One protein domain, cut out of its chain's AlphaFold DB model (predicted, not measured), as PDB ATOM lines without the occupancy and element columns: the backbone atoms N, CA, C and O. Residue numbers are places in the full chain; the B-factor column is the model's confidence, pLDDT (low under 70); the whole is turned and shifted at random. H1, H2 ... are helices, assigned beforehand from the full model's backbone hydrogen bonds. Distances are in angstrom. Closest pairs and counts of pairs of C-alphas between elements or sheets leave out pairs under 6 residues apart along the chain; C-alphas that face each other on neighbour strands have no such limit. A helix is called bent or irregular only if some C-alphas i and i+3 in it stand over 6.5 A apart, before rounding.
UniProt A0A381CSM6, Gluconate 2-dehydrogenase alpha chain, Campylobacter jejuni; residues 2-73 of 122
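Overview. This is residues 2 to 73 of the 122 residues of the protein "Gluconate 2-dehydrogenase alpha chain" of Campylobacter jejuni (UniProt A0A381CSM6). This model has little regular structure: a loose tangle of loops with two short helices, H1 then H2, set apart, and a long two-stranded loop, residues 37 to 51, reaching out as an arm that makes much of the length. The 72 printed residues include only 10 in named elements; the class is all helix, with no named strand. The whole is loose, with a radius of gyration of the C-alphas of 14.2 A and spans of 47 by 33 by 22 A.

Arrangement. Start at H1, residues 20 to 25, where 1 of 2 O i to N i+4 pairs is within hydrogen-bond range. H2, residues 65 to 68, is apart from H1 and too short for such a pair. Between them, find residues 39 to 40 paired antiparallel with 49 to 50.

Along the chain. Find C-alpha 20 at (141.708, 229.111, 207.181); H1 runs 6.8 A to C-alpha 25. H2 runs 6.3 A and ends at C-alpha 68, (139.335, 214.381, 208.682). Both are neither bent nor irregular, but only just: C-alphas 22 and 25 are 6.1 A apart, C-alphas 65 and 68 6.3 A.

Size, cuts and confidence. The farthest C-alphas, Gly 16 and Asn 45, are 47.9 A apart. Residues 15 to 22, of which 20 to 22 belong to H1, stand free. The link from H1 to H2 is long, 39 residues, and the printed part has no cut. Look for pLDDT under 70 at residues 2 to 8 and 17.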
ATOM      1  N   HIS A   2     140.451 226.250 229.006       27.88
ATOM      2  CA  HIS A   2     140.692 224.808 228.928       27.88
ATOM      3  C   HIS A   2     141.565 224.574 227.692       27.88
ATOM      4  O   HIS A   2     141.111 224.804 226.573       27.88
ATOM      5  N   LEU A   3     142.833 224.219 227.891       34.69
ATOM      6  CA  LEU A   3     143.718 223.823 226.801       34.69
ATOM      7  C   LEU A   3     143.184 222.490 226.264       34.69
ATOM      8  O   LEU A   3     143.534 221.433 226.785       34.69
ATOM      9  N   LYS A   4     142.278 222.534 225.274       45.72
ATOM     10  CA  LYS A   4     141.898 221.341 224.509       45.72
ATOM     11  C   LYS A   4     143.204 220.773 223.947       45.72
ATOM     12  O   LYS A   4     143.924 221.466 223.228       45.72
ATOM     13  N   GLY A   5     143.566 219.567 224.380       43.75
ATOM     14  CA  GLY A   5     144.792 218.909 223.949       43.75
ATOM     15  C   GLY A   5     144.825 218.825 222.426       43.75
ATOM     16  O   GLY A   5     143.806 218.532 221.804       43.75
ATOM     17  N   VAL A   6     145.987 219.116 221.837       51.00
ATOM     18  CA  VAL A   6     146.223 218.955 220.396       51.00
ATOM     19  C   VAL A   6     145.802 217.541 220.004       51.00
ATOM     20  O   VAL A   6     146.392 216.577 220.488       51.00
ATOM     21  N   GLY A   7     144.736 217.459 219.212       56.28
ATOM     22  CA  GLY A   7     144.164 216.221 218.699       56.28
ATOM     23  C   GLY A   7     142.757 215.862 219.177       56.28
ATOM     24  O   GLY A   7     142.108 215.004 218.582       56.28
ATOM     25  N   HIS A   8     142.235 216.551 220.193       64.50
ATOM     26  CA  HIS A   8     140.823 216.442 220.546       64.50
ATOM     27  C   HIS A   8     139.994 217.396 219.683       64.50
ATOM     28  O   HIS A   8     140.147 218.614 219.783       64.50
ATOM     29  N   GLN A   9     139.129 216.828 218.845       72.25
ATOM     30  CA  GLN A   9     138.228 217.573 217.973       72.25
ATOM     31  C   GLN A   9     136.784 217.387 218.409       72.25
ATOM     32  O   GLN A   9     136.388 216.311 218.857       72.25
ATOM     33  N   ASP A  10     136.019 218.462 218.289       77.31
ATOM     34  CA  ASP A  10     134.626 218.541 218.702       77.31
ATOM     35  C   ASP A  10     133.766 218.957 217.506       77.31
ATOM     36  O   ASP A  10     134.264 219.540 216.544       77.31
ATOM     37  N   THR A  11     132.460 218.707 217.552       79.25
ATOM     38  CA  THR A  11     131.553 219.047 216.446       79.25
ATOM     39  C   THR A  11     131.611 220.543 216.119       79.25
ATOM     40  O   THR A  11     131.509 220.932 214.960       79.25
ATOM     41  N   SER A  12     131.866 221.391 217.123       80.88
ATOM     42  CA  SER A  12     132.061 222.832 216.942       80.88
ATOM     43  C   SER A  12     133.244 223.204 216.041       80.88
ATOM     44  O   SER A  12     133.218 224.274 215.449       80.88
ATOM     45  N   ASP A  13     134.279 222.361 215.935       77.19
ATOM     46  CA  ASP A  13     135.433 222.618 215.059       77.19
ATOM     47  C   ASP A  13     135.073 222.503 213.565       77.19
ATOM     48  O   ASP A  13     135.823 222.982 212.716       77.19
ATOM     49  N   PHE A  14     133.917 221.908 213.250       77.50
ATOM     50  CA  PHE A  14     133.405 221.725 211.888       77.50
ATOM     51  C   PHE A  14     132.204 222.625 211.563       77.50
ATOM     52  O   PHE A  14     131.773 222.690 210.414       77.50
ATOM     53  N   LEU A  15     131.637 223.306 212.562       74.69
ATOM     54  CA  LEU A  15     130.426 224.116 212.424       74.69
ATOM     55  C   LEU A  15     130.787 225.609 212.362       74.69
ATOM     56  O   LEU A  15     131.150 226.200 213.375       74.69
ATOM     57  N   GLY A  16     130.643 226.240 211.192       71.50
ATOM     58  CA  GLY A  16     130.823 227.689 211.018       71.50
ATOM     59  C   GLY A  16     131.606 228.073 209.762       71.50
ATOM     60  O   GLY A  16     131.809 227.253 208.870       71.50
ATOM     61  N   ALA A  17     132.038 229.336 209.681       60.66
ATOM     62  CA  ALA A  17     132.970 229.774 208.645       60.66
ATOM     63  C   ALA A  17     134.325 229.075 208.840       60.66
ATOM     64  O   ALA A  17     134.840 229.024 209.959       60.66
ATOM     65  N   HIS A  18     134.896 228.542 207.759       70.69
ATOM     66  CA  HIS A  18     136.181 227.852 207.805       70.69
ATOM     67  C   HIS A  18     137.298 228.820 208.225       70.69
ATOM     68  O   HIS A  18     137.636 229.753 207.501       70.69
ATOM     69  N   ASP A  19     137.871 228.599 209.412       80.31
ATOM     70  CA  ASP A  19     139.032 229.344 209.911       80.31
ATOM     71  C   ASP A  19     140.305 228.873 209.188       80.31
ATOM     72  O   ASP A  19     141.039 227.992 209.647       80.31
ATOM     73  N   GLU A  20     140.550 229.448 208.011       79.62
ATOM     74  CA  GLU A  20     141.708 229.111 207.181       79.62
ATOM     75  C   GLU A  20     143.034 229.353 207.914       79.62
ATOM     76  O   GLU A  20     143.973 228.567 207.784       79.62
ATOM     77  N   TYR A  21     143.126 230.397 208.744       81.19
ATOM     78  CA  TYR A  21     144.362 230.693 209.463       81.19
ATOM     79  C   TYR A  21     144.690 229.603 210.491       81.19
ATOM     80  O   TYR A  21     145.836 229.153 210.585       81.19
ATOM     81  N   LYS A  22     143.697 229.128 211.248       81.69
ATOM     82  CA  LYS A  22     143.876 228.027 212.204       81.69
ATOM     83  C   LYS A  22     144.175 226.702 211.501       81.69
ATOM     84  O   LYS A  22     145.087 225.982 211.915       81.69
ATOM     85  N   TYR A  23     143.431 226.362 210.451       81.00
ATOM     86  CA  TYR A  23     143.471 225.015 209.877       81.00
ATOM     87  C   TYR A  23     144.481 224.845 208.740       81.00
ATOM     88  O   TYR A  23     145.194 223.838 208.718       81.00
ATOM     89  N   VAL A  24     144.602 225.824 207.842       78.94
ATOM     90  CA  VAL A  24     145.529 225.773 206.701       78.94
ATOM     91  C   VAL A  24     146.925 226.209 207.137       78.94
ATOM     92  O   VAL A  24     147.881 225.450 206.974       78.94
ATOM     93  N   ASN A  25     147.048 227.389 207.755       79.38
ATOM     94  CA  ASN A  25     148.363 227.960 208.070       79.38
ATOM     95  C   ASN A  25     148.987 227.367 209.338       79.38
ATOM     96  O   ASN A  25     150.194 227.129 209.373       79.38
ATOM     97  N   ASN A  26     148.180 227.131 210.376       80.00
ATOM     98  CA  ASN A  26     148.658 226.598 211.657       80.00
ATOM     99  C   ASN A  26     148.442 225.091 211.821       80.00
ATOM    100  O   ASN A  26     148.762 224.548 212.876       80.00
ATOM    101  N   ALA A  27     147.949 224.407 210.782       79.56
ATOM    102  CA  ALA A  27     147.911 222.950 210.721       79.56
ATOM    103  C   ALA A  27     147.170 222.285 211.901       79.56
ATOM    104  O   ALA A  27     147.502 221.168 212.286       79.56
ATOM    105  N   ALA A  28     146.147 222.937 212.467       79.94
ATOM    106  CA  ALA A  28     145.483 222.474 213.693       79.94
ATOM    107  C   ALA A  28     144.780 221.100 213.580       79.94
ATOM    108  O   ALA A  28     144.443 220.504 214.601       79.94
ATOM    109  N   MET A  29     144.553 220.590 212.359       78.94
ATOM    110  CA  MET A  29     144.026 219.234 212.106       78.94
ATOM    111  C   MET A  29     145.079 218.246 211.587       78.94
ATOM    112  O   MET A  29     144.729 217.143 211.170       78.94
ATOM    113  N   LYS A  30     146.353 218.636 211.583       84.25
ATOM    114  CA  LYS A  30     147.485 217.818 211.138       84.25
ATOM    115  C   LYS A  30     148.361 217.464 212.343       84.25
ATOM    116  O   LYS A  30     148.186 218.001 213.436       84.25
ATOM    117  N   GLN A  31     149.318 216.573 212.127       84.50
ATOM    118  CA  GLN A  31     150.288 216.162 213.128       84.50
ATOM    119  C   GLN A  31     151.095 217.360 213.643       84.50
ATOM    120  O   GLN A  31     151.661 218.141 212.873       84.50
ATOM    121  N   ASP A  32     151.184 217.476 214.966       84.25
ATOM    122  CA  ASP A  32     151.990 218.492 215.635       84.25
ATOM    123  C   ASP A  32     153.448 218.035 215.732       84.25
ATOM    124  O   ASP A  32     153.837 217.256 216.608       84.25
ATOM    125  N   LEU A  33     154.265 218.570 214.824       84.69
ATOM    126  CA  LEU A  33     155.683 218.239 214.704       84.69
ATOM    127  C   LEU A  33     156.523 218.659 215.922       84.69
ATOM    128  O   LEU A  33     157.669 218.217 216.041       84.69
ATOM    129  N   SER A  34     155.986 219.498 216.820       82.19
ATOM    130  CA  SER A  34     156.644 219.846 218.086       82.19
ATOM    131  C   SER A  34     156.542 218.736 219.136       82.19
ATOM    132  O   SER A  34     157.399 218.658 220.015       82.19
ATOM    133  N   LYS A  35     155.533 217.862 219.023       83.44
ATOM    134  CA  LYS A  35     155.322 216.707 219.906       83.44
ATOM    135  C   LYS A  35     155.869 215.425 219.296       83.44
ATOM    136  O   LYS A  35     156.586 214.689 219.963       83.44
ATOM    137  N   GLU A  36     155.560 215.196 218.023       82.56
ATOM    138  CA  GLU A  36     155.990 214.019 217.268       82.56
ATOM    139  C   GLU A  36     156.566 214.474 215.931       82.56
ATOM    140  O   GLU A  36     155.836 214.847 215.013       82.56
ATOM    141  N   SER A  37     157.894 214.487 215.820       86.12
ATOM    142  CA  SER A  37     158.571 214.963 214.613       86.12
ATOM    143  C   SER A  37     158.648 213.879 213.537       86.12
ATOM    144  O   SER A  37     159.090 212.762 213.792       86.12
ATOM    145  N   ILE A  38     158.301 214.250 212.306       86.44
ATOM    146  CA  ILE A  38     158.641 213.491 211.100       86.44
ATOM    147  C   ILE A  38     160.077 213.850 210.716       86.44
ATOM    148  O   ILE A  38     160.405 215.034 210.598       86.44
ATOM    149  N   CYS A  39     160.933 212.848 210.520       90.00
ATOM    150  CA  CYS A  39     162.319 213.042 210.096       90.00
ATOM    151  C   CYS A  39     162.499 212.618 208.637       90.00
ATOM    152  O   CYS A  39     162.008 211.566 208.235       90.00
ATOM    153  N   VAL A  40     163.231 213.416 207.856       89.69
ATOM    154  CA  VAL A  40     163.466 213.163 206.425       89.69
ATOM    155  C   VAL A  40     164.960 213.137 206.130       89.69
ATOM    156  O   VAL A  40     165.733 213.900 206.711       89.69
ATOM    157  N   ARG A  41     165.349 212.251 205.212       93.25
ATOM    158  CA  ARG A  41     166.679 212.157 204.599       93.25
ATOM    159  C   ARG A  41     166.513 212.019 203.087       93.25
ATOM    160  O   ARG A  41     165.525 211.427 202.654       93.25
ATOM    161  N   ASN A  42     167.450 212.535 202.295       91.44
ATOM    162  CA  ASN A  42     167.350 212.441 200.832       91.44
ATOM    163  C   ASN A  42     167.909 211.123 200.298       91.44
ATOM    164  O   ASN A  42     167.501 210.651 199.241       91.44
ATOM    165  N   ASN A  43     168.865 210.541 201.015       93.81
ATOM    166  CA  ASN A  43     169.460 209.255 200.692       93.81
ATOM    167  C   ASN A  43     169.817 208.493 201.970       93.81
ATOM    168  O   ASN A  43     169.783 209.033 203.078       93.81
ATOM    169  N   ASP A  44     170.181 207.225 201.802       94.00
ATOM    170  CA  ASP A  44     170.363 206.321 202.930       94.00
ATOM    171  C   ASP A  44     171.624 206.587 203.767       94.00
ATOM    172  O   ASP A  44     171.711 206.095 204.893       94.00
ATOM    173  N   ASN A  45     172.557 207.394 203.255       96.81
ATOM    174  CA  ASN A  45     173.793 207.768 203.945       96.81
ATOM    175  C   ASN A  45     173.637 209.026 204.814       96.81
ATOM    176  O   ASN A  45     174.563 209.401 205.533       96.81
ATOM    177  N   GLU A  46     172.486 209.695 204.750       96.69
ATOM    178  CA  GLU A  46     172.199 210.896 205.528       96.69
ATOM    179  C   GLU A  46     171.472 210.572 206.838       96.69
ATOM    180  O   GLU A  46     170.639 209.663 206.926       96.69
ATOM    181  N   ILE A  47     171.748 211.381 207.864       95.62
ATOM    182  CA  ILE A  47     170.964 211.390 209.100       95.62
ATOM    183  C   ILE A  47     169.621 212.059 208.802       95.62
ATOM    184  O   ILE A  47     169.582 213.177 208.293       95.62
ATOM    185  N   ALA A  48     168.521 211.394 209.155       94.69
ATOM    186  CA  ALA A  48     167.193 211.969 209.007       94.69
ATOM    187  C   ALA A  48     166.996 213.127 209.997       94.69
ATOM    188  O   ALA A  48     167.068 212.936 211.213       94.69
ATOM    189  N   LEU A  49     166.741 214.329 209.479       92.56
ATOM    190  CA  LEU A  49     166.575 215.540 210.283       92.56
ATOM    191  C   LEU A  49     165.088 215.847 210.515       92.56
ATOM    192  O   LEU A  49     164.271 215.605 209.623       92.56
ATOM    193  N   PRO A  50     164.719 216.398 211.687       90.44
ATOM    194  CA  PRO A  50     163.326 216.668 212.017       90.44
ATOM    195  C   PRO A  50     162.761 217.820 211.184       90.44
ATOM    196  O   PRO A  50     163.324 218.917 211.134       90.44
ATOM    197  N   MET A  51     161.587 217.603 210.601       87.38
ATOM    198  CA  MET A  51     160.794 218.659 209.986       87.38
ATOM    199  C   MET A  51     160.120 219.511 211.065       87.38
ATOM    200  O   MET A  51     159.618 219.003 212.065       87.38
ATOM    201  N   ARG A  52     160.093 220.832 210.857       84.94
ATOM    202  CA  ARG A  52     159.452 221.788 211.783       84.94
ATOM    203  C   ARG A  52     158.119 222.336 211.284       84.94
ATOM    204  O   ARG A  52     157.423 222.998 212.044       84.94
ATOM    205  N   LYS A  53     157.770 222.081 210.022       79.81
ATOM    206  CA  LYS A  53     156.500 222.484 209.410       79.81
ATOM    207  C   LYS A  53     155.975 221.368 208.510       79.81
ATOM    208  O   LYS A  53     156.759 220.755 207.787       79.81
ATOM    209  N   ASN A  54     154.661 221.150 208.535       76.00
ATOM    210  CA  ASN A  54     153.964 220.279 207.591       76.00
ATOM    211  C   ASN A  54     153.906 220.999 206.237       76.00
ATOM    212  O   ASN A  54     153.118 221.926 206.073       76.00
ATOM    213  N   TYR A  55     154.815 220.658 205.323       72.12
ATOM    214  CA  TYR A  55     154.889 221.288 203.994       72.12
ATOM    215  C   TYR A  55     154.915 220.264 202.860       72.12
ATOM    216  O   TYR A  55     154.342 220.498 201.804       72.12
ATOM    217  N   ALA A  56     155.580 219.127 203.077       74.94
ATOM    218  CA  ALA A  56     155.662 218.062 202.084       74.94
ATOM    219  C   ALA A  56     154.471 217.093 202.161       74.94
ATOM    220  O   ALA A  56     154.039 216.576 201.137       74.94
ATOM    221  N   PHE A  57     153.943 216.855 203.366       77.31
ATOM    222  CA  PHE A  57     152.873 215.894 203.617       77.31
ATOM    223  C   PHE A  57     151.953 216.407 204.722       77.31
ATOM    224  O   PHE A  57     152.420 216.999 205.699       77.31
ATOM    225  N   ASP A  58     150.662 216.122 204.577       82.00
ATOM    226  CA  ASP A  58     149.629 216.438 205.555       82.00
ATOM    227  C   ASP A  58     149.215 215.151 206.266       82.00
ATOM    228  O   ASP A  58     148.372 214.390 205.796       82.00
ATOM    229  N   VAL A  59     149.882 214.867 207.384       84.06
ATOM    230  CA  VAL A  59     149.631 213.660 208.179       84.06
ATOM    231  C   VAL A  59     148.615 213.981 209.266       84.06
ATOM    232  O   VAL A  59     148.741 214.993 209.952       84.06
ATOM    233  N   GLY A  60     147.602 213.134 209.445       83.50
ATOM    234  CA  GLY A  60     146.668 213.222 210.569       83.50
ATOM    235  C   GLY A  60     147.032 212.221 211.662       83.50
ATOM    236  O   GLY A  60     147.222 211.045 211.368       83.50
ATOM    237  N   ASN A  61     147.094 212.671 212.916       79.56
ATOM    238  CA  ASN A  61     147.434 211.846 214.086       79.56
ATOM    239  C   ASN A  61     146.262 211.671 215.078       79.56
ATOM    240  O   ASN A  61     146.455 211.181 216.187       79.56
ATOM    241  N   ASN A  62     145.048 212.061 214.678       77.38
ATOM    242  CA  ASN A  62     143.840 211.998 215.506       77.38
ATOM    243  C   ASN A  62     142.957 210.803 215.124       77.38
ATOM    244  O   ASN A  62     143.213 210.117 214.133       77.38
ATOM    245  N   VAL A  63     141.873 210.577 215.873       83.12
ATOM    246  CA  VAL A  63     140.822 209.624 215.474       83.12
ATOM    247  C   VAL A  63     140.279 210.036 214.097       83.12
ATOM    248  O   VAL A  63     139.843 211.169 213.925       83.12
ATOM    249  N   GLY A  64     140.349 209.131 213.114       84.75
ATOM    250  CA  GLY A  64     140.021 209.407 211.705       84.75
ATOM    251  C   GLY A  64     141.224 209.773 210.818       84.75
ATOM    252  O   GLY A  64     141.101 209.771 209.593       84.75
ATOM    253  N   GLY A  65     142.398 210.025 211.404       87.62
ATOM    254  CA  GLY A  65     143.649 210.266 210.681       87.62
ATOM    255  C   GLY A  65     143.555 211.420 209.680       87.62
ATOM    256  O   GLY A  65     142.929 212.446 209.947       87.62
ATOM    257  N   ALA A  66     144.179 211.250 208.512       87.50
ATOM    258  CA  ALA A  66     144.120 212.238 207.431       87.50
ATOM    259  C   ALA A  66     142.723 212.369 206.796       87.50
ATOM    260  O   ALA A  66     142.428 213.382 206.167       87.50
ATOM    261  N   GLY A  67     141.830 211.391 206.999       86.44
ATOM    262  CA  GLY A  67     140.465 211.426 206.464       86.44
ATOM    263  C   GLY A  67     139.641 212.622 206.952       86.44
ATOM    264  O   GLY A  67     138.715 213.039 206.270       86.44
ATOM    265  N   VAL A  68     140.011 213.215 208.090       85.25
ATOM    266  CA  VAL A  68     139.335 214.381 208.682       85.25
ATOM    267  C   VAL A  68     139.603 215.683 207.920       85.25
ATOM    268  O   VAL A  68     138.771 216.585 207.930       85.25
ATOM    269  N   HIS A  69     140.764 215.797 207.270       82.69
ATOM    270  CA  HIS A  69     141.168 216.995 206.525       82.69
ATOM    271  C   HIS A  69     141.389 216.730 205.029       82.69
ATOM    272  O   HIS A  69     141.796 217.629 204.297       82.69
ATOM    273  N   TRP A  70     141.168 215.495 204.579       85.19
ATOM    274  CA  TRP A  70     141.225 215.117 203.174       85.19
ATOM    275  C   TRP A  70     140.042 215.703 202.397       85.19
ATOM    276  O   TRP A  70     138.942 215.857 202.919       85.19
ATOM    277  N   ASN A  71     140.244 215.940 201.102       85.69
ATOM    278  CA  ASN A  71     139.253 216.535 200.200       85.69
ATOM    279  C   ASN A  71     138.106 215.581 199.793       85.69
ATOM    280  O   ASN A  71     137.361 215.882 198.867       85.69
ATOM    281  N   GLY A  72     137.986 214.410 200.424       87.50
ATOM    282  CA  GLY A  72     136.892 213.457 200.193       87.50
ATOM    283  C   GLY A  72     136.888 212.757 198.829       87.50
ATOM    284  O   GLY A  72     135.897 212.129 198.479       87.50
ATOM    285  N   MET A  73     137.965 212.843 198.042       90.06
ATOM    286  CA  MET A  73     138.036 212.169 196.740       90.06
ATOM    287  C   MET A  73     138.169 210.649 196.909       90.06
ATOM    288  O   MET A  73     139.073 210.194 197.612       90.06
TER     289      MET A  73